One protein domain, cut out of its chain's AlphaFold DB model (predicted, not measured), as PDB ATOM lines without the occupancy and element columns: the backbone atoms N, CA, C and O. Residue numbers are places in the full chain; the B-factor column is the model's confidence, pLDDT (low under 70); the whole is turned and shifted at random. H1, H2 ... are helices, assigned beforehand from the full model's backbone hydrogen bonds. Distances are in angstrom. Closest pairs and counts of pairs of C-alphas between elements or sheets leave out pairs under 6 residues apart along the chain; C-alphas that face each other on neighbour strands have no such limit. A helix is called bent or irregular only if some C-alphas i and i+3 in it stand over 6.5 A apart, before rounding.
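This is residues 13 to 198 of the 216 residues of an uncharacterized protein of Deltaproteobacteria bacterium (UniProt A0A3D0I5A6). Two long helices, H3 and H4, lie side by side as a hairpin; H3 runs through the core, and H2, H5 and H8 pack on the side of H3 away from H4. H9 packs on both long helices, H1 only just touches H4, and H6 runs on beyond H2, with H7 folding back over H6 at a steep tilt and the short H10 near H5 and H8. The printed part has 186 residues with ten named helices, H1 to H10 in chain order, and no named strand; the class is all helix. It is compact, with a radius of gyration of the C-alphas of 17.4 A and spans of 52 by 38 by 29 A.

The longest helix, H4, is residues 81 to 111, 45.5 A long, from C-alpha 81 at (245.493, 135.360, 372.511) to C-alpha 111 at (259.447, 169.827, 398.720), with a kink of 28 degrees near residue 92. H3 is residues 52 to 77, 35.8 A; H5 is 114 to 132, 27.0 A; H1 is 13 to 29, 22.8 A, beginning at (259.251, 152.283, 373.593). H2 is residues 37 to 47, H6 135 to 147, H7 151 to 159, H8 164 to 173, H9 176 to 183 and H10 191 to 196. H6 and H8 are irregular: C-alphas 142 and 145 are 7.0 A apart, and C-alphas 168 and 171 are 7.2 A apart.

H3 is the hub, touching five helices. H3 and H4 form a hairpin at a shallow tilt of 29 degrees, with closest C-alphas Gln 60 and Gly 101 at 4.4 A. H2, H3 and H5 form a bundle, helices side by side: C-alphas Leu 46 and Lys 55 are closest for the hairpin H2 and H3, 6.0 A, Gly 58 and Ala 124 for H3 and H5, 6.6 A. H8 touches H3 at a steep tilt of 59 degrees, closest C-alphas Gly 69 and Pro 171, 4.4 A. H9 touches H3, at Gly 65 and Val 176, 5.3 A, and H4, at Arg 106 and Leu 183, 6.1 A. H1 only just touches H4, with 3 pairs of C-alphas within 8 A, His 17 and Val 90 closest at 6.4 A. H6 and H2 touch only at their ends, closest C-alphas Thr 38 and Gln 135, 7.5 A; H7 touches H6, at Leu 140 and Pro 151, 5.0 A. H10 is close to but not clearly touching H5, C-alphas Phe 125 and Tyr 194 closest at 7.6 A. H1 and H3 are apart. Every O i to N i+4 pair is within hydrogen-bond range in H1, H2, H5, H7, H9 and H10; the counts are 19 of 22 in H3, 24 of 27 in H4, 6 of 9 in H6 and 3 of 6 in H8.

The C-alphas farthest apart, Thr 111 and Gly 148, are 54.1 A apart. The printed part has no cut and no long link. Mean pLDDT of the printed part is 93.1, and no printed residue is under 70.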
ATOM      1  N   ASP A  13     260.330 153.179 373.176       97.56
ATOM      2  CA  ASP A  13     259.251 152.283 373.593       97.56
ATOM      3  C   ASP A  13     257.918 152.705 372.942       97.56
ATOM      4  O   ASP A  13     257.314 151.896 372.233       97.56
ATOM      5  N   GLU A  14     257.556 153.992 372.986       96.88
ATOM      6  CA  GLU A  14     256.332 154.502 372.346       96.88
ATOM      7  C   GLU A  14     256.312 154.320 370.827       96.88
ATOM      8  O   GLU A  14     255.288 153.965 370.234       96.88
ATOM      9  N   ALA A  15     257.460 154.492 370.164       98.12
ATOM     10  CA  ALA A  15     257.561 154.212 368.736       98.12
ATOM     11  C   ALA A  15     257.267 152.731 368.427       98.12
ATOM     12  O   ALA A  15     256.603 152.419 367.432       98.12
ATOM     13  N   ARG A  16     257.711 151.803 369.291       97.81
ATOM     14  CA  ARG A  16     257.389 150.371 369.163       97.81
ATOM     15  C   ARG A  16     255.910 150.100 369.428       97.81
ATOM     16  O   ARG A  16     255.334 149.261 368.730       97.81
ATOM     17  N   HIS A  17     255.299 150.782 370.396       97.69
ATOM     18  CA  HIS A  17     253.877 150.635 370.724       97.69
ATOM     19  C   HIS A  17     252.994 151.038 369.545       97.69
ATOM     20  O   HIS A  17     252.150 150.255 369.100       97.69
ATOM     21  N   ILE A  18     253.261 152.212 368.965       96.12
ATOM     22  CA  ILE A  18     252.561 152.698 367.772       96.12
ATOM     23  C   ILE A  18     252.693 151.689 366.630       96.12
ATOM     24  O   ILE A  18     251.690 151.327 366.010       96.12
ATOM     25  N   GLU A  19     253.903 151.195 366.366       97.31
ATOM     26  CA  GLU A  19     254.167 150.249 365.280       97.31
ATOM     27  C   GLU A  19     253.407 148.923 365.459       97.31
ATOM     28  O   GLU A  19     252.765 148.433 364.522       97.31
ATOM     29  N   VAL A  20     253.460 148.321 366.655       97.12
ATOM     30  CA  VAL A  20     252.828 147.014 366.900       97.12
ATOM     31  C   VAL A  20     251.301 147.113 366.893       97.12
ATOM     32  O   VAL A  20     250.646 146.292 366.243       97.12
ATOM     33  N   ILE A  21     250.736 148.154 367.519       96.00
ATOM     34  CA  ILE A  21     249.289 148.389 367.558       96.00
ATOM     35  C   ILE A  21     248.776 148.710 366.151       96.00
ATOM     36  O   ILE A  21     247.799 148.106 365.705       96.00
ATOM     37  N   SER A  22     249.470 149.566 365.394       95.50
ATOM     38  CA  SER A  22     249.085 149.900 364.014       95.50
ATOM     39  C   SER A  22     249.094 148.671 363.108       95.50
ATOM     40  O   SER A  22     248.143 148.444 362.357       95.50
ATOM     41  N   LYS A  23     250.126 147.820 363.208       95.75
ATOM     42  CA  LYS A  23     250.191 146.554 362.464       95.75
ATOM     43  C   LYS A  23     249.059 145.603 362.838       95.75
ATOM     44  O   LYS A  23     248.505 144.959 361.946       95.75
ATOM     45  N   PHE A  24     248.726 145.490 364.123       96.12
ATOM     46  CA  PHE A  24     247.606 144.666 364.572       96.12
ATOM     47  C   PHE A  24     246.282 145.186 364.002       96.12
ATOM     48  O   PHE A  24     245.561 144.426 363.349       96.12
ATOM     49  N   LEU A  25     246.005 146.485 364.153       94.62
ATOM     50  CA  LEU A  25     244.790 147.118 363.641       94.62
ATOM     51  C   LEU A  25     244.661 146.946 362.123       94.62
ATOM     52  O   LEU A  25     243.645 146.447 361.654       94.62
ATOM     53  N   GLN A  26     245.704 147.249 361.348       94.56
ATOM     54  CA  GLN A  26     245.662 147.128 359.885       94.56
ATOM     55  C   GLN A  26     245.490 145.683 359.408       94.56
ATOM     56  O   GLN A  26     244.714 145.422 358.494       94.56
ATOM     57  N   ARG A  27     246.227 144.734 360.001       95.19
ATOM     58  CA  ARG A  27     246.300 143.358 359.483       95.19
ATOM     59  C   ARG A  27     245.221 142.435 360.035       95.19
ATOM     60  O   ARG A  27     244.971 141.399 359.425       95.19
ATOM     61  N   LYS A  28     244.670 142.732 361.217       94.44
ATOM     62  CA  LYS A  28     243.738 141.844 361.935       94.44
ATOM     63  C   LYS A  28     242.360 142.455 362.158       94.44
ATOM     64  O   LYS A  28     241.400 141.696 362.177       94.44
ATOM     65  N   VAL A  29     242.257 143.778 362.298       91.06
ATOM     66  CA  VAL A  29     240.968 144.473 362.494       91.06
ATOM     67  C   VAL A  29     240.461 145.094 361.187       91.06
ATOM     68  O   VAL A  29     239.269 145.054 360.907       91.06
ATOM     69  N   GLY A  30     241.363 145.614 360.352       90.31
ATOM     70  CA  GLY A  30     241.061 146.174 359.033       90.31
ATOM     71  C   GLY A  30     240.682 147.656 359.034       90.31
ATOM     72  O   GLY A  30     240.253 148.175 358.005       90.31
ATOM     73  N   THR A  31     240.826 148.363 360.157       87.81
ATOM     74  CA  THR A  31     240.526 149.798 360.223       87.81
ATOM     75  C   THR A  31     241.357 150.508 361.288       87.81
ATOM     76  O   THR A  31     241.703 149.920 362.312       87.81
ATOM     77  N   ILE A  32     241.674 151.776 361.032       90.12
ATOM     78  CA  ILE A  32     242.241 152.718 361.999       90.12
ATOM     79  C   ILE A  32     241.348 153.954 361.956       90.12
ATOM     80  O   ILE A  32     241.123 154.520 360.886       90.12
ATOM     81  N   TYR A  33     240.841 154.355 363.116       88.62
ATOM     82  CA  TYR A  33     240.073 155.586 363.268       88.62
ATOM     83  C   TYR A  33     240.998 156.750 363.631       88.62
ATOM     84  O   TYR A  33     242.061 156.520 364.216       88.62
ATOM     85  N   PRO A  34     240.623 157.996 363.288       86.69
ATOM     86  CA  PRO A  34     241.348 159.162 363.767       86.69
ATOM     87  C   PRO A  34     241.301 159.233 365.294       86.69
ATOM     88  O   PRO A  34     240.422 158.656 365.938       86.69
ATOM     89  N   ILE A  35     242.243 159.982 365.865       87.25
ATOM     90  CA  ILE A  35     242.210 160.296 367.288       87.25
ATOM     91  C   ILE A  35     240.887 160.981 367.649       87.25
ATOM     92  O   ILE A  35     240.387 161.836 366.917       87.25
ATOM     93  N   ASN A  36     240.340 160.595 368.796       85.19
ATOM     94  CA  ASN A  36     239.192 161.248 369.402       85.19
ATOM     95  C   ASN A  36     239.471 162.769 369.591       85.19
ATOM     96  O   ASN A  36     240.535 163.118 370.113       85.19
ATOM     97  N   PRO A  37     238.556 163.680 369.197       83.94
ATOM     98  CA  PRO A  37     238.775 165.125 369.316       83.94
ATOM     99  C   PRO A  37     239.013 165.614 370.751       83.94
ATOM    100  O   PRO A  37     239.926 166.408 370.980       83.94
ATOM    101  N   THR A  38     238.245 165.114 371.720       85.31
ATOM    102  CA  THR A  38     238.414 165.408 373.151       85.31
ATOM    103  C   THR A  38     239.799 164.975 373.630       85.31
ATOM    104  O   THR A  38     240.530 165.759 374.235       85.31
ATOM    105  N   LEU A  39     240.223 163.762 373.266       87.69
ATOM    106  CA  LEU A  39     241.550 163.242 373.587       87.69
ATOM    107  C   LEU A  39     242.665 164.081 372.955       87.69
ATOM    108  O   LEU A  39     243.673 164.349 373.604       87.69
ATOM    109  N   LYS A  40     242.485 164.529 371.707       90.12
ATOM    110  CA  LYS A  40     243.449 165.396 371.019       90.12
ATOM    111  C   LYS A  40     243.643 166.717 371.760       90.12
ATOM    112  O   LYS A  40     244.785 167.100 371.992       90.12
ATOM    113  N   ILE A  41     242.551 167.366 372.170       89.56
ATOM    114  CA  ILE A  41     242.600 168.613 372.951       89.56
ATOM    115  C   ILE A  41     243.350 168.395 374.270       89.56
ATOM    116  O   ILE A  41     244.160 169.230 374.671       89.56
ATOM    117  N   LEU A  42     243.118 167.265 374.942       89.75
ATOM    118  CA  LEU A  42     243.799 166.955 376.199       89.75
ATOM    119  C   LEU A  42     245.289 166.694 376.019       89.75
ATOM    120  O   LEU A  42     246.089 167.206 376.801       89.75
ATOM    121  N   LEU A  43     245.674 165.957 374.978       91.88
ATOM    122  CA  LEU A  43     247.082 165.760 374.644       91.88
ATOM    123  C   LEU A  43     247.770 167.087 374.318       91.88
ATOM    124  O   LEU A  43     248.860 167.331 374.827       91.88
ATOM    125  N   ASP A  44     247.128 167.968 373.548       92.81
ATOM    126  CA  ASP A  44     247.670 169.298 373.249       92.81
ATOM    127  C   ASP A  44     247.877 170.110 374.533       92.81
ATOM    128  O   ASP A  44     248.964 170.636 374.769       92.81
ATOM    129  N   ARG A  45     246.892 170.103 375.440       90.75
ATOM    130  CA  ARG A  45     246.999 170.782 376.738       90.75
ATOM    131  C   ARG A  45     248.127 170.219 377.610       90.75
ATOM    132  O   ARG A  45     248.795 170.971 378.317       90.75
ATOM    133  N   LEU A  46     248.358 168.906 377.573       91.56
ATOM    134  CA  LEU A  46     249.478 168.268 378.276       91.56
ATOM    135  C   LEU A  46     250.831 168.637 377.653       91.56
ATOM    136  O   LEU A  46     251.810 168.846 378.375       91.56
ATOM    137  N   LEU A  47     250.899 168.750 376.324       90.94
ATOM    138  CA  LEU A  47     252.093 169.200 375.608       90.94
ATOM    139  C   LEU A  47     252.413 170.672 375.902       90.94
ATOM    140  O   LEU A  47     253.590 171.019 376.036       90.94
ATOM    141  N   GLU A  48     251.391 171.501 376.084       92.81
ATOM    142  CA  GLU A  48     251.493 172.927 376.414       92.81
ATOM    143  C   GLU A  48     251.638 173.211 377.918       92.81
ATOM    144  O   GLU A  48     251.775 174.368 378.310       92.81
ATOM    145  N   ALA A  49     251.650 172.181 378.774       93.19
ATOM    146  CA  ALA A  49     251.788 172.358 380.216       93.19
ATOM    147  C   ALA A  49     253.033 173.195 380.571       93.19
ATOM    148  O   ALA A  49     254.163 172.839 380.222       93.19
ATOM    149  N   GLU A  50     252.800 174.289 381.301       90.06
ATOM    150  CA  GLU A  50     253.768 175.368 381.544       90.06
ATOM    151  C   GLU A  50     254.987 174.931 382.360       90.06
ATOM    152  O   GLU A  50     256.074 175.490 382.214       90.06
ATOM    153  N   THR A  51     254.813 173.934 383.232       92.62
ATOM    154  CA  THR A  51     255.858 173.487 384.154       92.62
ATOM    155  C   THR A  51     256.202 172.011 383.949       92.62
ATOM    156  O   THR A  51     255.315 171.191 383.673       92.62
ATOM    157  N   PRO A  52     257.480 171.621 384.131       91.56
ATOM    158  CA  PRO A  52     257.883 170.215 384.111       91.56
ATOM    159  C   PRO A  52     257.088 169.346 385.093       91.56
ATOM    160  O   PRO A  52     256.810 168.187 384.798       91.56
ATOM    161  N   GLN A  53     256.679 169.906 386.234       93.94
ATOM    162  CA  GLN A  53     255.878 169.242 387.259       93.94
ATOM    163  C   GLN A  53     254.472 168.927 386.741       93.94
ATOM    164  O   GLN A  53     254.060 167.770 386.789       93.94
ATOM    165  N   LYS A  54     253.760 169.914 386.172       94.62
ATOM    166  CA  LYS A  54     252.421 169.702 385.589       94.62
ATOM    167  C   LYS A  54     252.470 168.713 384.424       94.62
ATOM    168  O   LYS A  54     251.593 167.855 384.315       94.62
ATOM    169  N   LYS A  55     253.525 168.778 383.605       93.88
ATOM    170  CA  LYS A  55     253.763 167.838 382.502       93.88
ATOM    171  C   LYS A  55     254.035 166.413 382.994       93.88
ATOM    172  O   LYS A  55     253.454 165.470 382.468       93.88
ATOM    173  N   THR A  56     254.867 166.253 384.021       94.19
ATOM    174  CA  THR A  56     255.192 164.942 384.614       94.19
ATOM    175  C   THR A  56     253.989 164.342 385.339       94.19
ATOM    176  O   THR A  56     253.712 163.151 385.206       94.19
ATOM    177  N   LEU A  57     253.226 165.158 386.066       96.56
ATOM    178  CA  LEU A  57     251.989 164.722 386.697       96.56
ATOM    179  C   LEU A  57     250.975 164.286 385.634       96.56
ATOM    180  O   LEU A  57     250.521 163.149 385.647       96.56
ATOM    181  N   GLY A  58     250.681 165.152 384.666       95.75
ATOM    182  CA  GLY A  58     249.665 164.895 383.649       95.75
ATOM    183  C   GLY A  58     250.006 163.745 382.699       95.75
ATOM    184  O   GLY A  58     249.222 162.812 382.570       95.75
ATOM    185  N   MET A  59     251.173 163.782 382.052       94.44
ATOM    186  CA  MET A  59     251.560 162.754 381.083       94.44
ATOM    187  C   MET A  59     252.040 161.488 381.794       94.44
ATOM    188  O   MET A  59     251.406 160.447 381.710       94.44
ATOM    189  N   GLN A  60     253.122 161.598 382.569       92.31
ATOM    190  CA  GLN A  60     253.849 160.428 383.072       92.31
ATOM    191  C   GLN A  60     253.147 159.711 384.229       92.31
ATOM    192  O   GLN A  60     253.356 158.521 384.432       92.31
ATOM    193  N   THR A  61     252.344 160.422 385.027       95.00
ATOM    194  CA  THR A  61     251.679 159.819 386.197       95.00
ATOM    195  C   THR A  61     250.234 159.439 385.898       95.00
ATOM    196  O   THR A  61     249.812 158.336 386.242       95.00
ATOM    197  N   LEU A  62     249.472 160.343 385.274       95.38
ATOM    198  CA  LEU A  62     248.052 160.120 385.003       95.38
ATOM    199  C   LEU A  62     247.834 159.375 383.690       95.38
ATOM    200  O   LEU A  62     247.183 158.337 383.705       95.38
ATOM    201  N   PHE A  63     248.375 159.874 382.577       93.31
ATOM    202  CA  PHE A  63     248.103 159.305 381.256       93.31
ATOM    203  C   PHE A  63     248.692 157.896 381.105       93.31
ATOM    204  O   PHE A  63     247.948 156.968 380.789       93.31
ATOM    205  N   GLU A  64     249.967 157.695 381.463       94.31
ATOM    206  CA  GLU A  64     250.571 156.348 381.453       94.31
ATOM    207  C   GLU A  64     249.892 155.418 382.467       94.31
ATOM    208  O   GLU A  64     249.648 154.240 382.203       94.31
ATOM    209  N   GLY A  65     249.512 155.948 383.635       94.00
ATOM    210  CA  GLY A  65     248.783 155.185 384.647       94.00
ATOM    211  C   GLY A  65     247.417 154.697 384.151       94.00
ATOM    212  O   GLY A  65     247.052 153.546 384.399       94.00
ATOM    213  N   MET A  66     246.689 155.551 383.426       92.62
ATOM    214  CA  MET A  66     245.428 155.207 382.764       92.62
ATOM    215  C   MET A  66     245.643 154.176 381.658       92.62
ATOM    216  O   MET A  66     244.860 153.234 381.551       92.62
ATOM    217  N   ALA A  67     246.704 154.322 380.858       92.44
ATOM    218  CA  ALA A  67     247.030 153.383 379.792       92.44
ATOM    219  C   ALA A  67     247.223 151.961 380.342       92.44
ATOM    220  O   ALA A  67     246.634 151.020 379.810       92.44
ATOM    221  N   VAL A  68     247.943 151.811 381.463       93.50
ATOM    222  CA  VAL A  68     248.082 150.523 382.168       93.50
ATOM    223  C   VAL A  68     246.717 149.955 382.570       93.50
ATOM    224  O   VAL A  68     246.443 148.793 382.291       93.50
ATOM    225  N   GLY A  69     245.843 150.763 383.183       91.00
ATOM    226  CA  GLY A  69     244.513 150.307 383.612       91.00
ATOM    227  C   GLY A  69     243.612 149.880 382.447       91.00
ATOM    228  O   GLY A  69     242.952 148.845 382.513       91.00
ATOM    229  N   ILE A  70     243.619 150.638 381.347       91.06
ATOM    230  CA  ILE A  70     242.859 150.304 380.132       91.06
ATOM    231  C   ILE A  70     243.390 149.015 379.499       91.06
ATOM    232  O   ILE A  70     242.602 148.155 379.108       91.06
ATOM    233  N   MET A  71     244.713 148.861 379.392       92.62
ATOM    234  CA  MET A  71     245.313 147.666 378.796       92.62
ATOM    235  C   MET A  71     245.084 146.417 379.643       92.62
ATOM    236  O   MET A  71     244.785 145.370 379.069       92.62
ATOM    237  N   ASP A  72     245.160 146.524 380.971       90.44
ATOM    238  CA  ASP A  72     244.832 145.423 381.882       90.44
ATOM    239  C   ASP A  72     243.366 144.990 381.726       90.44
ATOM    240  O   ASP A  72     243.089 143.802 381.531       90.44
ATOM    241  N   PHE A  73     242.436 145.951 381.682       89.88
ATOM    242  CA  PHE A  73     241.022 145.678 381.418       89.88
ATOM    243  C   PHE A  73     240.819 144.989 380.061       89.88
ATOM    244  O   PHE A  73     240.244 143.902 379.983       89.88
ATOM    245  N   MET A  74     241.356 145.564 378.979       92.31
ATOM    246  CA  MET A  74     241.249 144.987 377.635       92.31
ATOM    247  C   MET A  74     241.859 143.585 377.549       92.31
ATOM    248  O   MET A  74     241.333 142.722 376.848       92.31
ATOM    249  N   ARG A  75     242.980 143.346 378.237       93.12
ATOM    250  CA  ARG A  75     243.653 142.046 378.266       93.12
ATOM    251  C   ARG A  75     242.825 141.006 379.017       93.12
ATOM    252  O   ARG A  75     242.776 139.866 378.557       93.12
ATOM    253  N   THR A  76     242.208 141.395 380.131       90.25
ATOM    254  CA  THR A  76     241.369 140.526 380.972       90.25
ATOM    255  C   THR A  76     240.090 140.108 380.248       90.25
ATOM    256  O   THR A  76     239.734 138.932 380.268       90.25
ATOM    257  N   GLU A  77     239.473 141.026 379.503       91.19
ATOM    258  CA  GLU A  77     238.240 140.757 378.746       91.19
ATOM    259  C   GLU A  77     238.485 140.133 377.358       91.19
ATOM    260  O   GLU A  77     237.578 139.589 376.715       91.19
ATOM    261  N   SER A  78     239.716 140.197 376.847       93.94
ATOM    262  CA  SER A  78     240.049 139.697 375.513       93.94
ATOM    263  C   SER A  78     240.054 138.168 375.448       93.94
ATOM    264  O   SER A  78     240.811 137.483 376.133       93.94
ATOM    265  N   ARG A  79     239.309 137.622 374.478       95.12
ATOM    266  CA  ARG A  79     239.381 136.204 374.073       95.12
ATOM    267  C   ARG A  79     240.423 135.931 372.982       95.12
ATOM    268  O   ARG A  79     240.571 134.794 372.541       95.12
ATOM    269  N   ASN A  80     241.112 136.963 372.489       95.81
ATOM    270  CA  ASN A  80     242.091 136.840 371.415       95.81
ATOM    271  C   ASN A  80     243.513 136.729 372.000       95.81
ATOM    272  O   ASN A  80     244.033 137.728 372.499       95.81
ATOM    273  N   PRO A  81     244.187 135.568 371.885       96.12
ATOM    274  CA  PRO A  81     245.493 135.360 372.511       96.12
ATOM    275  C   PRO A  81     246.595 136.264 371.942       96.12
ATOM    276  O   PRO A  81     247.513 136.635 372.668       96.12
ATOM    277  N   LEU A  82     246.506 136.659 370.664       96.06
ATOM    278  CA  LEU A  82     247.465 137.589 370.061       96.06
ATOM    279  C   LEU A  82     247.308 138.998 370.642       96.06
ATOM    280  O   LEU A  82     248.310 139.641 370.942       96.06
ATOM    281  N   LEU A  83     246.065 139.466 370.800       96.19
ATOM    282  CA  LEU A  83     245.789 140.764 371.418       96.19
ATOM    283  C   LEU A  83     246.259 140.769 372.875       96.19
ATOM    284  O   LEU A  83     246.975 141.680 373.274       96.19
ATOM    285  N   SER A  84     245.929 139.723 373.636       96.94
ATOM    286  CA  SER A  84     246.300 139.633 375.049       96.94
ATOM    287  C   SER A  84     247.820 139.609 375.254       96.94
ATOM    288  O   SER A  84     248.323 140.329 376.114       96.94
ATOM    289  N   GLU A  85     248.576 138.854 374.448       97.12
ATOM    290  CA  GLU A  85     250.047 138.835 374.536       97.12
ATOM    291  C   GLU A  85     250.687 140.147 374.054       97.12
ATOM    292  O   GLU A  85     251.691 140.581 374.622       97.12
ATOM    293  N   MET A  86     250.118 140.798 373.033       97.38
ATOM    294  CA  MET A  86     250.572 142.119 372.590       97.38
ATOM    295  C   MET A  86     250.391 143.154 373.703       97.38
ATOM    296  O   MET A  86     251.358 143.823 374.063       97.38
ATOM    297  N   LEU A  87     249.185 143.245 374.277       96.62
ATOM    298  CA  LEU A  87     248.882 144.174 375.366       96.62
ATOM    299  C   LEU A  87     249.758 143.904 376.587       96.62
ATOM    300  O   LEU A  87     250.336 144.841 377.113       96.62
ATOM    301  N   ARG A  88     249.974 142.637 376.968       95.94
ATOM    302  CA  ARG A  88     250.860 142.279 378.090       95.94
ATOM    303  C   ARG A  88     252.285 142.828 377.926       95.94
ATOM    304  O   ARG A  88     252.936 143.162 378.913       95.94
ATOM    305  N   ARG A  89     252.809 142.875 376.695       96.88
ATOM    306  CA  ARG A  89     254.158 143.403 376.416       96.88
ATOM    307  C   ARG A  89     254.203 144.924 376.470       96.88
ATOM    308  O   ARG A  89     255.139 145.450 377.056       96.88
ATOM    309  N   VAL A  90     253.199 145.591 375.904       96.94
ATOM    310  CA  VAL A  90     253.075 147.057 375.969       96.94
ATOM    311  C   VAL A  90     252.866 147.499 377.420       96.94
ATOM    312  O   VAL A  90     253.609 148.327 377.925       96.94
ATOM    313  N   GLU A  91     251.968 146.843 378.153       94.44
ATOM    314  CA  GLU A  91     251.701 147.090 379.577       94.44
ATOM    315  C   GLU A  91     252.972 146.976 380.445       94.44
ATOM    316  O   GLU A  91     253.123 147.698 381.430       94.44
ATOM    317  N   GLN A  92     253.926 146.107 380.081       93.44
ATOM    318  CA  GLN A  92     255.213 145.985 380.776       93.44
ATOM    319  C   GLN A  92     256.141 147.193 380.551       93.44
ATOM    320  O   GLN A  92     256.939 147.522 381.438       93.44
ATOM    321  N   ASP A  93     256.088 147.803 379.367       96.06
ATOM    322  CA  ASP A  93     256.762 149.066 379.059       96.06
ATOM    323  C   ASP A  93     256.044 150.207 379.825       96.06
ATOM    324  O   ASP A  93     256.669 150.867 380.659       96.06
ATOM    325  N   GLU A  94     254.712 150.316 379.722       95.25
ATOM    326  CA  GLU A  94     253.939 151.385 380.384       95.25
ATOM    327  C   GLU A  94     253.979 151.355 381.908       95.25
ATOM    328  O   GLU A  94     254.033 152.392 382.567       95.25
ATOM    329  N   SER A  95     254.014 150.166 382.510       92.75
ATOM    330  CA  SER A  95     254.160 150.042 383.963       92.75
ATOM    331  C   SER A  95     255.467 150.670 384.450       92.75
ATOM    332  O   SER A  95     255.527 151.200 385.562       92.75
ATOM    333  N   ARG A  96     256.524 150.643 383.623       94.56
ATOM    334  CA  ARG A  96     257.768 151.359 383.924       94.56
ATOM    335  C   ARG A  96     257.578 152.860 383.748       94.56
ATOM    336  O   ARG A  96     258.024 153.580 384.640       94.56
ATOM    337  N   HIS A  97     256.932 153.308 382.667       95.69
ATOM    338  CA  HIS A  97     256.670 154.732 382.396       95.69
ATOM    339  C   HIS A  97     255.879 155.374 383.543       95.69
ATOM    340  O   HIS A  97     256.334 156.337 384.168       95.69
ATOM    341  N   ALA A  98     254.781 154.732 383.947       93.81
ATOM    342  CA  ALA A  98     253.974 155.141 385.090       93.81
ATOM    343  C   ALA A  98     254.790 155.164 386.397       93.81
ATOM    344  O   ALA A  98     254.716 156.120 387.175       93.81
ATOM    345  N   ALA A  99     255.618 154.141 386.648       93.50
ATOM    346  CA  ALA A  99     256.476 154.107 387.833       93.50
ATOM    347  C   ALA A  99     257.507 155.249 387.844       93.50
ATOM    348  O   ALA A  99     257.769 155.830 388.902       93.50
ATOM    349  N   PHE A 100     258.073 155.601 386.688       94.62
ATOM    350  CA  PHE A 100     258.955 156.757 386.557       94.62
ATOM    351  C   PHE A 100     258.228 158.065 386.881       94.62
ATOM    352  O   PHE A 100     258.754 158.860 387.666       94.62
ATOM    353  N   GLY A 101     257.013 158.257 386.360       95.00
ATOM    354  CA  GLY A 101     256.164 159.404 386.694       95.00
ATOM    355  C   GLY A 101     255.948 159.537 388.201       95.00
ATOM    356  O   GLY A 101     256.271 160.569 388.793       95.00
ATOM    357  N   VAL A 102     255.527 158.452 388.858       95.75
ATOM    358  CA  VAL A 102     255.287 158.422 390.311       95.75
ATOM    359  C   VAL A 102     256.556 158.710 391.115       95.75
ATOM    360  O   VAL A 102     256.522 159.484 392.074       95.75
ATOM    361  N   LEU A 103     257.695 158.109 390.754       95.31
ATOM    362  CA  LEU A 103     258.960 158.327 391.464       95.31
ATOM    363  C   LEU A 103     259.469 159.765 391.317       95.31
ATOM    364  O   LEU A 103     260.020 160.309 392.280       95.31
ATOM    365  N   SER A 104     259.271 160.367 390.145       95.06
ATOM    366  CA  SER A 104     259.595 161.768 389.872       95.06
ATOM    367  C   SER A 104     258.682 162.696 390.672       95.06
ATOM    368  O   SER A 104     259.172 163.534 391.433       95.06
ATOM    369  N   MET A 105     257.366 162.470 390.624       97.31
ATOM    370  CA  MET A 105     256.395 163.258 391.388       97.31
ATOM    371  C   MET A 105     256.598 163.144 392.895       97.31
ATOM    372  O   MET A 105     256.475 164.142 393.596       97.31
ATOM    373  N   ARG A 106     257.016 161.981 393.411       97.06
ATOM    374  CA  ARG A 106     257.334 161.816 394.838       97.06
ATOM    375  C   ARG A 106     258.424 162.784 395.315       97.06
ATOM    376  O   ARG A 106     258.415 163.191 396.474       97.06
ATOM    377  N   ARG A 107     259.387 163.133 394.454       95.31
ATOM    378  CA  ARG A 107     260.430 164.121 394.786       95.31
ATOM    379  C   ARG A 107     259.851 165.531 394.821       95.31
ATOM    380  O   ARG A 107     260.176 166.262 395.748       95.31
ATOM    381  N   VAL A 108     258.987 165.854 393.856       96.12
ATOM    382  CA  VAL A 108     258.297 167.147 393.743       96.12
ATOM    383  C   VAL A 108     257.417 167.398 394.965       96.12
ATOM    384  O   VAL A 108     257.631 168.374 395.673       96.12
ATOM    385  N   VAL A 109     256.494 166.483 395.281       97.38
ATOM    386  CA  VAL A 109     255.530 166.673 396.384       97.38
ATOM    387  C   VAL A 109     256.196 166.750 397.762       97.38
ATOM    388  O   VAL A 109     255.634 167.326 398.681       97.38
ATOM    389  N   ARG A 110     257.408 166.197 397.925       96.88
ATOM    390  CA  ARG A 110     258.148 166.239 399.199       96.88
ATOM    391  C   ARG A 110     258.653 167.640 399.549       96.88
ATOM    392  O   ARG A 110     258.897 167.911 400.719       96.88
ATOM    393  N   THR A 111     258.889 168.478 398.547       96.31
ATOM    394  CA  THR A 111     259.447 169.827 398.720       96.31
ATOM    395  C   THR A 111     258.488 170.919 398.263       96.31
ATOM    396  O   THR A 111     258.899 172.070 398.214       96.31
ATOM    397  N   ALA A 112     257.268 170.554 397.871       97.06
ATOM    398  CA  ALA A 112     256.260 171.486 397.398       97.06
ATOM    399  C   ALA A 112     255.591 172.202 398.575       97.06
ATOM    400  O   ALA A 112     255.310 171.587 399.610       97.06
ATOM    401  N   GLU A 113     255.304 173.485 398.388       97.19
ATOM    402  CA  GLU A 113     254.495 174.257 399.323       97.19
ATOM    403  C   GLU A 113     253.025 173.820 399.256       97.19
ATOM    404  O   GLU A 113     252.570 173.149 398.321       97.19
ATOM    405  N   LYS A 114     252.243 174.204 400.267       96.56
ATOM    406  CA  LYS A 114     250.838 173.791 400.381       96.56
ATOM    407  C   LYS A 114     250.004 174.230 399.173       96.56
ATOM    408  O   LYS A 114     249.147 173.477 398.713       96.56
ATOM    409  N   GLU A 115     250.252 175.433 398.676       96.75
ATOM    410  CA  GLU A 115     249.571 176.008 397.519       96.75
ATOM    411  C   GLU A 115     249.909 175.228 396.240       96.75
ATOM    412  O   GLU A 115     249.009 174.888 395.476       96.75
ATOM    413  N   GLU A 116     251.172 174.835 396.050       96.50
ATOM    414  CA  GLU A 116     251.603 174.030 394.898       96.50
ATOM    415  C   GLU A 116     250.990 172.623 394.920       96.50
ATOM    416  O   GLU A 116     250.581 172.100 393.881       96.50
ATOM    417  N   LEU A 117     250.891 172.003 396.102       97.50
ATOM    418  CA  LEU A 117     250.195 170.724 396.276       97.50
ATOM    419  C   LEU A 117     248.714 170.840 395.910       97.50
ATOM    420  O   LEU A 117     248.185 169.967 395.223       97.50
ATOM    421  N   ALA A 118     248.061 171.925 396.335       97.75
ATOM    422  CA  ALA A 118     246.661 172.170 396.022       97.75
ATOM    423  C   ALA A 118     246.439 172.365 394.515       97.75
ATOM    424  O   ALA A 118     245.519 171.763 393.963       97.75
ATOM    425  N   GLU A 119     247.308 173.128 393.846       97.12
ATOM    426  CA  GLU A 119     247.273 173.304 392.391       97.12
ATOM    427  C   GLU A 119     247.511 171.993 391.634       97.12
ATOM    428  O   GLU A 119     246.868 171.741 390.615       97.12
ATOM    429  N   MET A 120     248.433 171.149 392.106       97.62
ATOM    430  CA  MET A 120     248.690 169.839 391.501       97.62
ATOM    431  C   MET A 120     247.514 168.876 391.689       97.62
ATOM    432  O   MET A 120     247.190 168.140 390.759       97.62
ATOM    433  N   GLU A 121     246.871 168.886 392.857       98.12
ATOM    434  CA  GLU A 121     245.644 168.124 393.115       98.12
ATOM    435  C   GLU A 121     244.513 168.566 392.167       98.12
ATOM    436  O   GLU A 121     243.909 167.727 391.496       98.12
ATOM    437  N   ASP A 122     244.288 169.875 392.027       97.69
ATOM    438  CA  ASP A 122     243.248 170.417 391.141       97.69
ATOM    439  C   ASP A 122     243.563 170.131 389.661       97.69
ATOM    440  O   ASP A 122     242.681 169.772 388.877       97.69
ATOM    441  N   TRP A 123     244.840 170.224 389.272       96.19
ATOM    442  CA  TRP A 123     245.310 169.845 387.940       96.19
ATOM    443  C   TRP A 123     245.073 168.361 387.650       96.19
ATOM    444  O   TRP A 123     244.574 168.017 386.577       96.19
ATOM    445  N   ALA A 124     245.400 167.478 388.598       96.94
ATOM    446  CA  ALA A 124     245.203 166.043 388.433       96.94
ATOM    447  C   ALA A 124     243.723 165.681 388.288       96.94
ATOM    448  O   ALA A 124     243.372 164.866 387.430       96.94
ATOM    449  N   PHE A 125     242.855 166.316 389.079       97.12
ATOM    450  CA  PHE A 125     241.413 166.170 388.930       97.12
ATOM    451  C   PHE A 125     240.942 166.644 387.553       97.12
ATOM    452  O   PHE A 125     240.299 165.872 386.848       97.12
ATOM    453  N   GLY A 126     241.326 167.849 387.123       94.94
ATOM    454  CA  GLY A 126     240.881 168.410 385.845       94.94
ATOM    455  C   GLY A 126     241.293 167.583 384.620       94.94
ATOM    456  O   GLY A 126     240.527 167.477 383.663       94.94
ATOM    457  N   ILE A 127     242.476 166.957 384.642       93.25
ATOM    458  CA  ILE A 127     242.901 166.041 383.571       93.25
ATOM    459  C   ILE A 127     242.033 164.776 383.551       93.25
ATOM    460  O   ILE A 127     241.565 164.374 382.486       93.25
ATOM    461  N   LEU A 128     241.800 164.150 384.709       93.75
ATOM    462  CA  LEU A 128     241.029 162.906 384.787       93.75
ATOM    463  C   LEU A 128     239.534 163.120 384.539       93.75
ATOM    464  O   LEU A 128     238.919 162.303 383.860       93.75
ATOM    465  N   GLU A 129     238.965 164.227 385.019       93.44
ATOM    466  CA  GLU A 129     237.593 164.636 384.715       93.44
ATOM    467  C   GLU A 129     237.400 164.777 383.206       93.44
ATOM    468  O   GLU A 129     236.442 164.241 382.655       93.44
ATOM    469  N   ALA A 130     238.329 165.448 382.525       89.81
ATOM    470  CA  ALA A 130     238.212 165.648 381.093       89.81
ATOM    471  C   ALA A 130     238.426 164.356 380.286       89.81
ATOM    472  O   ALA A 130     237.785 164.188 379.256       89.81
ATOM    473  N   LEU A 131     239.282 163.436 380.754       87.25
ATOM    474  CA  LEU A 131     239.410 162.097 380.161       87.25
ATOM    475  C   LEU A 131     238.139 161.264 380.358       87.25
ATOM    476  O   LEU A 131     237.715 160.561 379.449       87.25
ATOM    477  N   ASN A 132     237.525 161.350 381.538       88.00
ATOM    478  CA  ASN A 132     236.269 160.672 381.844       88.00
ATOM    479  C   ASN A 132     235.103 161.236 381.013       88.00
ATOM    480  O   ASN A 132     234.203 160.505 380.594       88.00
ATOM    481  N   ALA A 133     235.110 162.546 380.772       83.06
ATOM    482  CA  ALA A 133     234.087 163.227 379.998       83.06
ATOM    483  C   ALA A 133     234.132 162.811 378.519       83.06
ATOM    484  O   ALA A 133     235.170 162.843 377.867       83.06
ATOM    485  N   ASN A 134     232.969 162.471 377.965       74.50
ATOM    486  CA  ASN A 134     232.734 162.231 376.535       74.50
ATOM    487  C   ASN A 134     233.495 161.068 375.876       74.50
ATOM    488  O   ASN A 134     233.155 160.726 374.746       74.50
ATOM    489  N   GLN A 135     234.431 160.389 376.553       73.69
ATOM    490  CA  GLN A 135     235.205 159.294 375.949       73.69
ATOM    491  C   GLN A 135     234.304 158.209 375.335       73.69
ATOM    492  O   GLN A 135     234.547 157.755 374.214       73.69
ATOM    493  N   GLN A 136     233.241 157.818 376.045       78.81
ATOM    494  CA  GLN A 136     232.284 156.823 375.553       78.81
ATOM    495  C   GLN A 136     231.427 157.370 374.407       78.81
ATOM    496  O   GLN A 136     231.222 156.682 373.409       78.81
ATOM    497  N   LEU A 137     230.957 158.616 374.529       84.62
ATOM    498  CA  LEU A 137     230.070 159.236 373.547       84.62
ATOM    499  C   LEU A 137     230.772 159.428 372.204       84.62
ATOM    500  O   LEU A 137     230.261 158.982 371.184       84.62
ATOM    501  N   ASP A 138     231.966 160.011 372.203       86.00
ATOM    502  CA  ASP A 138     232.741 160.264 370.989       86.00
ATOM    503  C   ASP A 138     233.071 158.960 370.239       86.00
ATOM    504  O   ASP A 138     232.995 158.891 369.010       86.00
ATOM    505  N   MET A 139     233.418 157.892 370.971       87.94
ATOM    506  CA  MET A 139     233.630 156.568 370.379       87.94
ATOM    507  C   MET A 139     232.336 156.046 369.740       87.94
ATOM    508  O   MET A 139     232.348 155.548 368.608       87.94
ATOM    509  N   LEU A 140     231.213 156.151 370.454       90.62
ATOM    510  CA  LEU A 140     229.914 155.690 369.977       90.62
ATOM    511  C   LEU A 140     229.396 156.528 368.805       90.62
ATOM    512  O   LEU A 140     228.781 155.960 367.912       90.62
ATOM    513  N   GLN A 141     229.705 157.819 368.711       91.25
ATOM    514  CA  GLN A 141     229.368 158.635 367.539       91.25
ATOM    515  C   GLN A 141     230.042 158.121 366.258       91.25
ATOM    516  O   GLN A 141     229.465 158.201 365.174       91.25
ATOM    517  N   ILE A 142     231.236 157.529 366.374       88.56
ATOM    518  CA  ILE A 142     231.959 156.930 365.243       88.56
ATOM    519  C   ILE A 142     231.453 155.512 364.931       88.56
ATOM    520  O   ILE A 142     231.327 155.133 363.760       88.56
ATOM    521  N   LEU A 143     231.219 154.696 365.964       89.12
ATOM    522  CA  LEU A 143     230.941 153.262 365.811       89.12
ATOM    523  C   LEU A 143     229.451 152.922 365.818       89.12
ATOM    524  O   LEU A 143     229.021 152.075 365.039       89.12
ATOM    525  N   GLY A 144     228.667 153.574 366.669       92.62
ATOM    526  CA  GLY A 144     227.252 153.303 366.918       92.62
ATOM    527  C   GLY A 144     226.400 153.248 365.649       92.62
ATOM    528  O   GLY A 144     225.761 152.215 365.420       92.62
ATOM    529  N   PRO A 145     226.471 154.250 364.748       93.69
ATOM    530  CA  PRO A 145     225.704 154.238 363.503       93.69
ATOM    531  C   PRO A 145     225.963 153.013 362.616       93.69
ATOM    532  O   PRO A 145     225.051 152.546 361.937       93.69
ATOM    533  N   LYS A 146     227.174 152.430 362.651       91.12
ATOM    534  CA  LYS A 146     227.507 151.213 361.880       91.12
ATOM    535  C   LYS A 146     226.736 149.981 362.352       91.12
ATOM    536  O   LYS A 146     226.598 149.028 361.591       91.12
ATOM    537  N   TYR A 147     226.251 150.008 363.590       93.62
ATOM    538  CA  TYR A 147     225.519 148.920 364.233       93.62
ATOM    539  C   TYR A 147     224.057 149.288 364.528       93.62
ATOM    540  O   TYR A 147     223.373 148.538 365.218       93.62
ATOM    541  N   GLY A 148     223.571 150.428 364.017       95.69
ATOM    542  CA  GLY A 148     222.212 150.909 364.284       95.69
ATOM    543  C   GLY A 148     221.984 151.340 365.736       95.69
ATOM    544  O   GLY A 148     220.854 151.291 366.214       95.69
ATOM    545  N   LEU A 149     223.049 151.727 366.443       95.94
ATOM    546  CA  LEU A 149     222.988 152.219 367.816       95.94
ATOM    547  C   LEU A 149     222.972 153.748 367.823       95.94
ATOM    548  O   LEU A 149     223.822 154.375 367.191       95.94
ATOM    549  N   ASP A 150     222.035 154.322 368.574       95.62
ATOM    550  CA  ASP A 150     222.010 155.747 368.897       95.62
ATOM    551  C   ASP A 150     223.017 156.031 370.032       95.62
ATOM    552  O   ASP A 150     222.827 155.517 371.141       95.62
ATOM    553  N   PRO A 151     224.109 156.778 369.776       93.31
ATOM    554  CA  PRO A 151     225.181 156.991 370.751       93.31
ATOM    555  C   PRO A 151     224.677 157.572 372.072       93.31
ATOM    556  O   PRO A 151     225.034 157.090 373.148       93.31
ATOM    557  N   GLU A 152     223.812 158.577 371.990       93.44
ATOM    558  CA  GLU A 152     223.255 159.305 373.120       93.44
ATOM    559  C   GLU A 152     222.391 158.386 373.990       93.44
ATOM    560  O   GLU A 152     222.570 158.355 375.209       93.44
ATOM    561  N   SER A 153     221.519 157.578 373.380       94.56
ATOM    562  CA  SER A 153     220.704 156.590 374.096       94.56
ATOM    563  C   SER A 153     221.561 155.534 374.795       94.56
ATOM    564  O   SER A 153     221.281 155.174 375.939       94.56
ATOM    565  N   VAL A 154     222.625 155.043 374.142       92.94
ATOM    566  CA  VAL A 154     223.538 154.053 374.741       92.94
ATOM    567  C   VAL A 154     224.262 154.643 375.948       92.94
ATOM    568  O   VAL A 154     224.318 153.997 376.996       92.94
ATOM    569  N   VAL A 155     224.778 155.871 375.839       91.12
ATOM    570  CA  VAL A 155     225.442 156.546 376.963       91.12
ATOM    571  C   VAL A 155     224.460 156.796 378.105       91.12
ATOM    572  O   VAL A 155     224.785 156.478 379.244       91.12
ATOM    573  N   GLN A 156     223.253 157.297 377.819       92.38
ATOM    574  CA  GLN A 156     222.214 157.529 378.833       92.38
ATOM    575  C   GLN A 156     221.827 156.246 379.574       92.38
ATOM    576  O   GLN A 156     221.703 156.253 380.798       92.38
ATOM    577  N   MET A 157     221.680 155.139 378.847       92.88
ATOM    578  CA  MET A 157     221.426 153.834 379.450       92.88
ATOM    579  C   MET A 157     222.600 153.398 380.333       92.88
ATOM    580  O   MET A 157     222.377 152.960 381.458       92.88
ATOM    581  N   ALA A 158     223.838 153.536 379.847       89.38
ATOM    582  CA  ALA A 158     225.029 153.107 380.573       89.38
ATOM    583  C   ALA A 158     225.207 153.867 381.897       89.38
ATOM    584  O   ALA A 158     225.425 153.240 382.930       89.38
ATOM    585  N   VAL A 159     225.052 155.198 381.890       88.75
ATOM    586  CA  VAL A 159     225.177 156.023 383.108       88.75
ATOM    587  C   VAL A 159     224.035 155.802 384.104       88.75
ATOM    588  O   VAL A 159     224.194 156.090 385.286       88.75
ATOM    589  N   ALA A 160     222.888 155.294 383.645       92.00
ATOM    590  CA  ALA A 160     221.747 154.967 384.496       92.00
ATOM    591  C   ALA A 160     221.851 153.574 385.147       92.00
ATOM    592  O   ALA A 160     221.012 153.232 385.985       92.00
ATOM    593  N   MET A 161     222.846 152.757 384.777       91.31
ATOM    594  CA  MET A 161     223.026 151.434 385.375       91.31
ATOM    595  C   MET A 161     223.392 151.556 386.863       91.31
ATOM    596  O   MET A 161     224.269 152.352 387.206       91.31
ATOM    597  N   PRO A 162     222.800 150.739 387.760       91.44
ATOM    598  CA  PRO A 162     223.112 150.786 389.191       91.44
ATOM    599  C   PRO A 162     224.594 150.573 389.513       91.44
ATOM    600  O   PRO A 162     225.076 151.103 390.506       91.44
ATOM    601  N   ASN A 163     225.300 149.814 388.671       90.31
ATOM    602  CA  ASN A 163     226.714 149.477 388.812       90.31
ATOM    603  C   ASN A 163     227.643 150.319 387.910       90.31
ATOM    604  O   ASN A 163     228.770 149.909 387.615       90.31
ATOM    605  N   PHE A 164     227.163 151.460 387.392       89.19
ATOM    606  CA  PHE A 164     227.958 152.309 386.504       89.19
ATOM    607  C   PHE A 164     229.254 152.776 387.175       89.19
ATOM    608  O   PHE A 164     230.300 152.772 386.532       89.19
ATOM    609  N   ALA A 165     229.208 153.143 388.459       90.38
ATOM    610  CA  ALA A 165     230.382 153.632 389.179       90.38
ATOM    611  C   ALA A 165     231.476 152.561 389.290       90.38
ATOM    612  O   ALA A 165     232.649 152.851 389.067       90.38
ATOM    613  N   GLU A 166     231.106 151.314 389.577       90.56
ATOM    614  CA  GLU A 166     232.025 150.179 389.639       90.56
ATOM    615  C   GLU A 166     232.682 149.948 388.283       90.56
ATOM    616  O   GLU A 166     233.910 149.901 388.201       90.56
ATOM    617  N   PHE A 167     231.880 149.888 387.218       87.00
ATOM    618  CA  PHE A 167     232.378 149.692 385.859       87.00
ATOM    619  C   PHE A 167     233.286 150.842 385.401       87.00
ATOM    620  O   PHE A 167     234.391 150.612 384.911       87.00
ATOM    621  N   ASN A 168     232.849 152.086 385.596       90.44
ATOM    622  CA  ASN A 168     233.587 153.268 385.164       90.44
ATOM    623  C   ASN A 168     234.893 153.457 385.949       90.44
ATOM    624  O   ASN A 168     235.854 154.000 385.416       90.44
ATOM    625  N   SER A 169     234.968 152.961 387.188       91.75
ATOM    626  CA  SER A 169     236.163 153.096 388.025       91.75
ATOM    627  C   SER A 169     237.326 152.179 387.620       91.75
ATOM    628  O   SER A 169     238.466 152.449 388.007       91.75
ATOM    629  N   LEU A 170     237.079 151.125 386.826       88.69
ATOM    630  CA  LEU A 170     238.077 150.100 386.482       88.69
ATOM    631  C   LEU A 170     239.402 150.671 385.939       88.69
ATOM    632  O   LEU A 170     240.455 150.300 386.467       88.69
ATOM    633  N   PRO A 171     239.405 151.615 384.976       88.62
ATOM    634  CA  PRO A 171     240.650 152.154 384.423       88.62
ATOM    635  C   PRO A 171     241.464 152.982 385.431       88.62
ATOM    636  O   PRO A 171     242.684 153.094 385.309       88.62
ATOM    637  N   TYR A 172     240.803 153.555 386.439       93.00
ATOM    638  CA  TYR A 172     241.399 154.487 387.398       93.00
ATOM    639  C   TYR A 172     241.940 153.776 388.643       93.00
ATOM    640  O   TYR A 172     242.970 154.169 389.204       93.00
ATOM    641  N   MET A 173     241.242 152.729 389.090       90.44
ATOM    642  CA  MET A 173     241.469 152.093 390.390       90.44
ATOM    643  C   MET A 173     242.711 151.197 390.439       90.44
ATOM    644  O   MET A 173     243.231 150.962 391.530       90.44
ATOM    645  N   HIS A 174     243.216 150.729 389.294       83.12
ATOM    646  CA  HIS A 174     244.408 149.876 389.254       83.12
ATOM    647  C   HIS A 174     245.697 150.658 389.563       83.12
ATOM    648  O   HIS A 174     246.461 150.288 390.457       83.12
ATOM    649  N   THR A 175     245.918 151.778 388.866       86.38
ATOM    650  CA  THR A 175     247.193 152.516 388.930       86.38
ATOM    651  C   THR A 175     247.019 153.957 389.404       86.38
ATOM    652  O   THR A 175     247.751 154.411 390.282       86.38
ATOM    653  N   VAL A 176     246.055 154.694 388.851       94.25
ATOM    654  CA  VAL A 176     245.981 156.158 388.986       94.25
ATOM    655  C   VAL A 176     245.566 156.591 390.388       94.25
ATOM    656  O   VAL A 176     246.324 157.292 391.064       94.25
ATOM    657  N   ILE A 177     244.398 156.144 390.855       95.62
ATOM    658  CA  ILE A 177     243.855 156.527 392.165       95.62
ATOM    659  C   ILE A 177     244.804 156.120 393.304       95.62
ATOM    660  O   ILE A 177     245.150 156.986 394.113       95.62
ATOM    661  N   PRO A 178     245.327 154.874 393.367       93.69
ATOM    662  CA  PRO A 178     246.284 154.499 394.408       93.69
ATOM    663  C   PRO A 178     247.539 155.377 394.430       93.69
ATOM    664  O   PRO A 178     248.054 155.693 395.504       93.69
ATOM    665  N   ASN A 179     248.046 155.780 393.262       95.19
ATOM    666  CA  ASN A 179     249.244 156.607 393.180       95.19
ATOM    667  C   ASN A 179     248.978 158.058 393.583       95.19
ATOM    668  O   ASN A 179     249.777 158.612 394.335       95.19
ATOM    669  N   LEU A 180     247.849 158.648 393.183       97.31
ATOM    670  CA  LEU A 180     247.462 159.986 393.638       97.31
ATOM    671  C   LEU A 180     247.283 160.048 395.157       97.31
ATOM    672  O   LEU A 180     247.794 160.969 395.795       97.31
ATOM    673  N   VAL A 181     246.653 159.030 395.752       96.25
ATOM    674  CA  VAL A 181     246.519 158.920 397.213       96.25
ATOM    675  C   VAL A 181     247.892 158.845 397.887       96.25
ATOM    676  O   VAL A 181     248.148 159.577 398.839       96.25
ATOM    677  N   ARG A 182     248.812 158.009 397.381       95.19
ATOM    678  CA  ARG A 182     250.181 157.883 397.929       95.19
ATOM    679  C   ARG A 182     251.018 159.152 397.774       95.19
ATOM    680  O   ARG A 182     251.896 159.393 398.598       95.19
ATOM    681  N   LEU A 183     250.783 159.926 396.716       97.31
ATOM    682  CA  LEU A 183     251.455 161.201 396.467       97.31
ATOM    683  C   LEU A 183     250.853 162.360 397.276       97.31
ATOM    684  O   LEU A 183     251.439 163.437 397.287       97.31
ATOM    685  N   GLY A 184     249.713 162.155 397.947       97.00
ATOM    686  CA  GLY A 184     248.993 163.222 398.644       97.00
ATOM    687  C   GLY A 184     248.279 164.197 397.702       97.00
ATOM    688  O   GLY A 184     247.955 165.301 398.117       97.00
ATOM    689  N   LEU A 185     248.039 163.791 396.450       97.75
ATOM    690  CA  LEU A 185     247.395 164.594 395.401       97.75
ATOM    691  C   LEU A 185     245.937 164.176 395.137       97.75
ATOM    692  O   LEU A 185     245.337 164.594 394.156       97.75
ATOM    693  N   LEU A 186     245.379 163.337 396.010       97.38
ATOM    694  CA  LEU A 186     243.945 163.100 396.149       97.38
ATOM    695  C   LEU A 186     243.632 163.148 397.642       97.38
ATOM    696  O   LEU A 186     243.982 162.235 398.401       97.38
ATOM    697  N   THR A 187     243.019 164.250 398.068       96.31
ATOM    698  CA  THR A 187     242.719 164.540 399.471       96.31
ATOM    699  C   THR A 187     241.211 164.643 399.715       96.31
ATOM    700  O   THR A 187     240.394 164.340 398.846       96.31
ATOM    701  N   GLU A 188     240.809 165.071 400.918       95.19
ATOM    702  CA  GLU A 188     239.391 165.289 401.245       95.19
ATOM    703  C   GLU A 188     238.763 166.378 400.372       95.19
ATOM    704  O   GLU A 188     237.555 166.347 400.146       95.19
ATOM    705  N   ARG A 189     239.581 167.290 399.823       96.50
ATOM    706  CA  ARG A 189     239.127 168.351 398.916       96.50
ATOM    707  C   ARG A 189     238.496 167.795 397.641       96.50
ATOM    708  O   ARG A 189     237.464 168.306 397.212       96.50
ATOM    709  N   THR A 190     239.109 166.773 397.042       97.00
ATOM    710  CA  THR A 190     238.740 166.291 395.700       97.00
ATOM    711  C   THR A 190     238.097 164.907 395.683       97.00
ATOM    712  O   THR A 190     237.413 164.579 394.717       97.00
ATOM    713  N   GLU A 191     238.225 164.098 396.745       95.75
ATOM    714  CA  GLU A 191     237.711 162.717 396.764       95.75
ATOM    715  C   GLU A 191     236.222 162.614 396.393       95.75
ATOM    716  O   GLU A 191     235.829 161.751 395.605       95.75
ATOM    717  N   SER A 192     235.382 163.504 396.929       95.19
ATOM    718  CA  SER A 192     233.942 163.499 396.639       95.19
ATOM    719  C   SER A 192     233.638 163.722 395.153       95.19
ATOM    720  O   SER A 192     232.668 163.169 394.632       95.19
ATOM    721  N   GLN A 193     234.491 164.474 394.452       95.81
ATOM    722  CA  GLN A 193     234.356 164.758 393.025       95.81
ATOM    723  C   GLN A 193     234.713 163.522 392.189       95.81
ATOM    724  O   GLN A 193     233.948 163.148 391.300       95.81
ATOM    725  N   TYR A 194     235.796 162.815 392.539       95.56
ATOM    726  CA  TYR A 194     236.149 161.535 391.906       95.56
ATOM    727  C   TYR A 194     235.037 160.491 392.040       95.56
ATOM    728  O   TYR A 194     234.692 159.819 391.066       95.56
ATOM    729  N   ARG A 195     234.438 160.382 393.231       94.00
ATOM    730  CA  ARG A 195     233.313 159.468 393.486       94.00
ATOM    731  C   ARG A 195     232.076 159.833 392.682       94.00
ATOM    732  O   ARG A 195     231.466 158.963 392.071       94.00
ATOM    733  N   LYS A 196     231.722 161.121 392.654       92.88
ATOM    734  CA  LYS A 196     230.567 161.625 391.898       92.88
ATOM    735  C   LYS A 196     230.666 161.283 390.409       92.88
ATOM    736  O   LYS A 196     229.649 161.010 389.784       92.88
ATOM    737  N   LEU A 197     231.880 161.297 389.860       92.12
ATOM    738  CA  LEU A 197     232.150 160.965 388.461       92.12
ATOM    739  C   LEU A 197     232.364 159.463 388.215       92.12
ATOM    740  O   LEU A 197     232.678 159.079 387.093       92.12
ATOM    741  N   GLY A 198     232.209 158.611 389.234       92.19
ATOM    742  CA  GLY A 198     232.393 157.165 389.102       92.19
ATOM    743  C   GLY A 198     233.839 156.754 388.820       92.19
ATOM    744  O   GLY A 198     234.064 155.679 388.283       92.19
TER     745      GLY A 198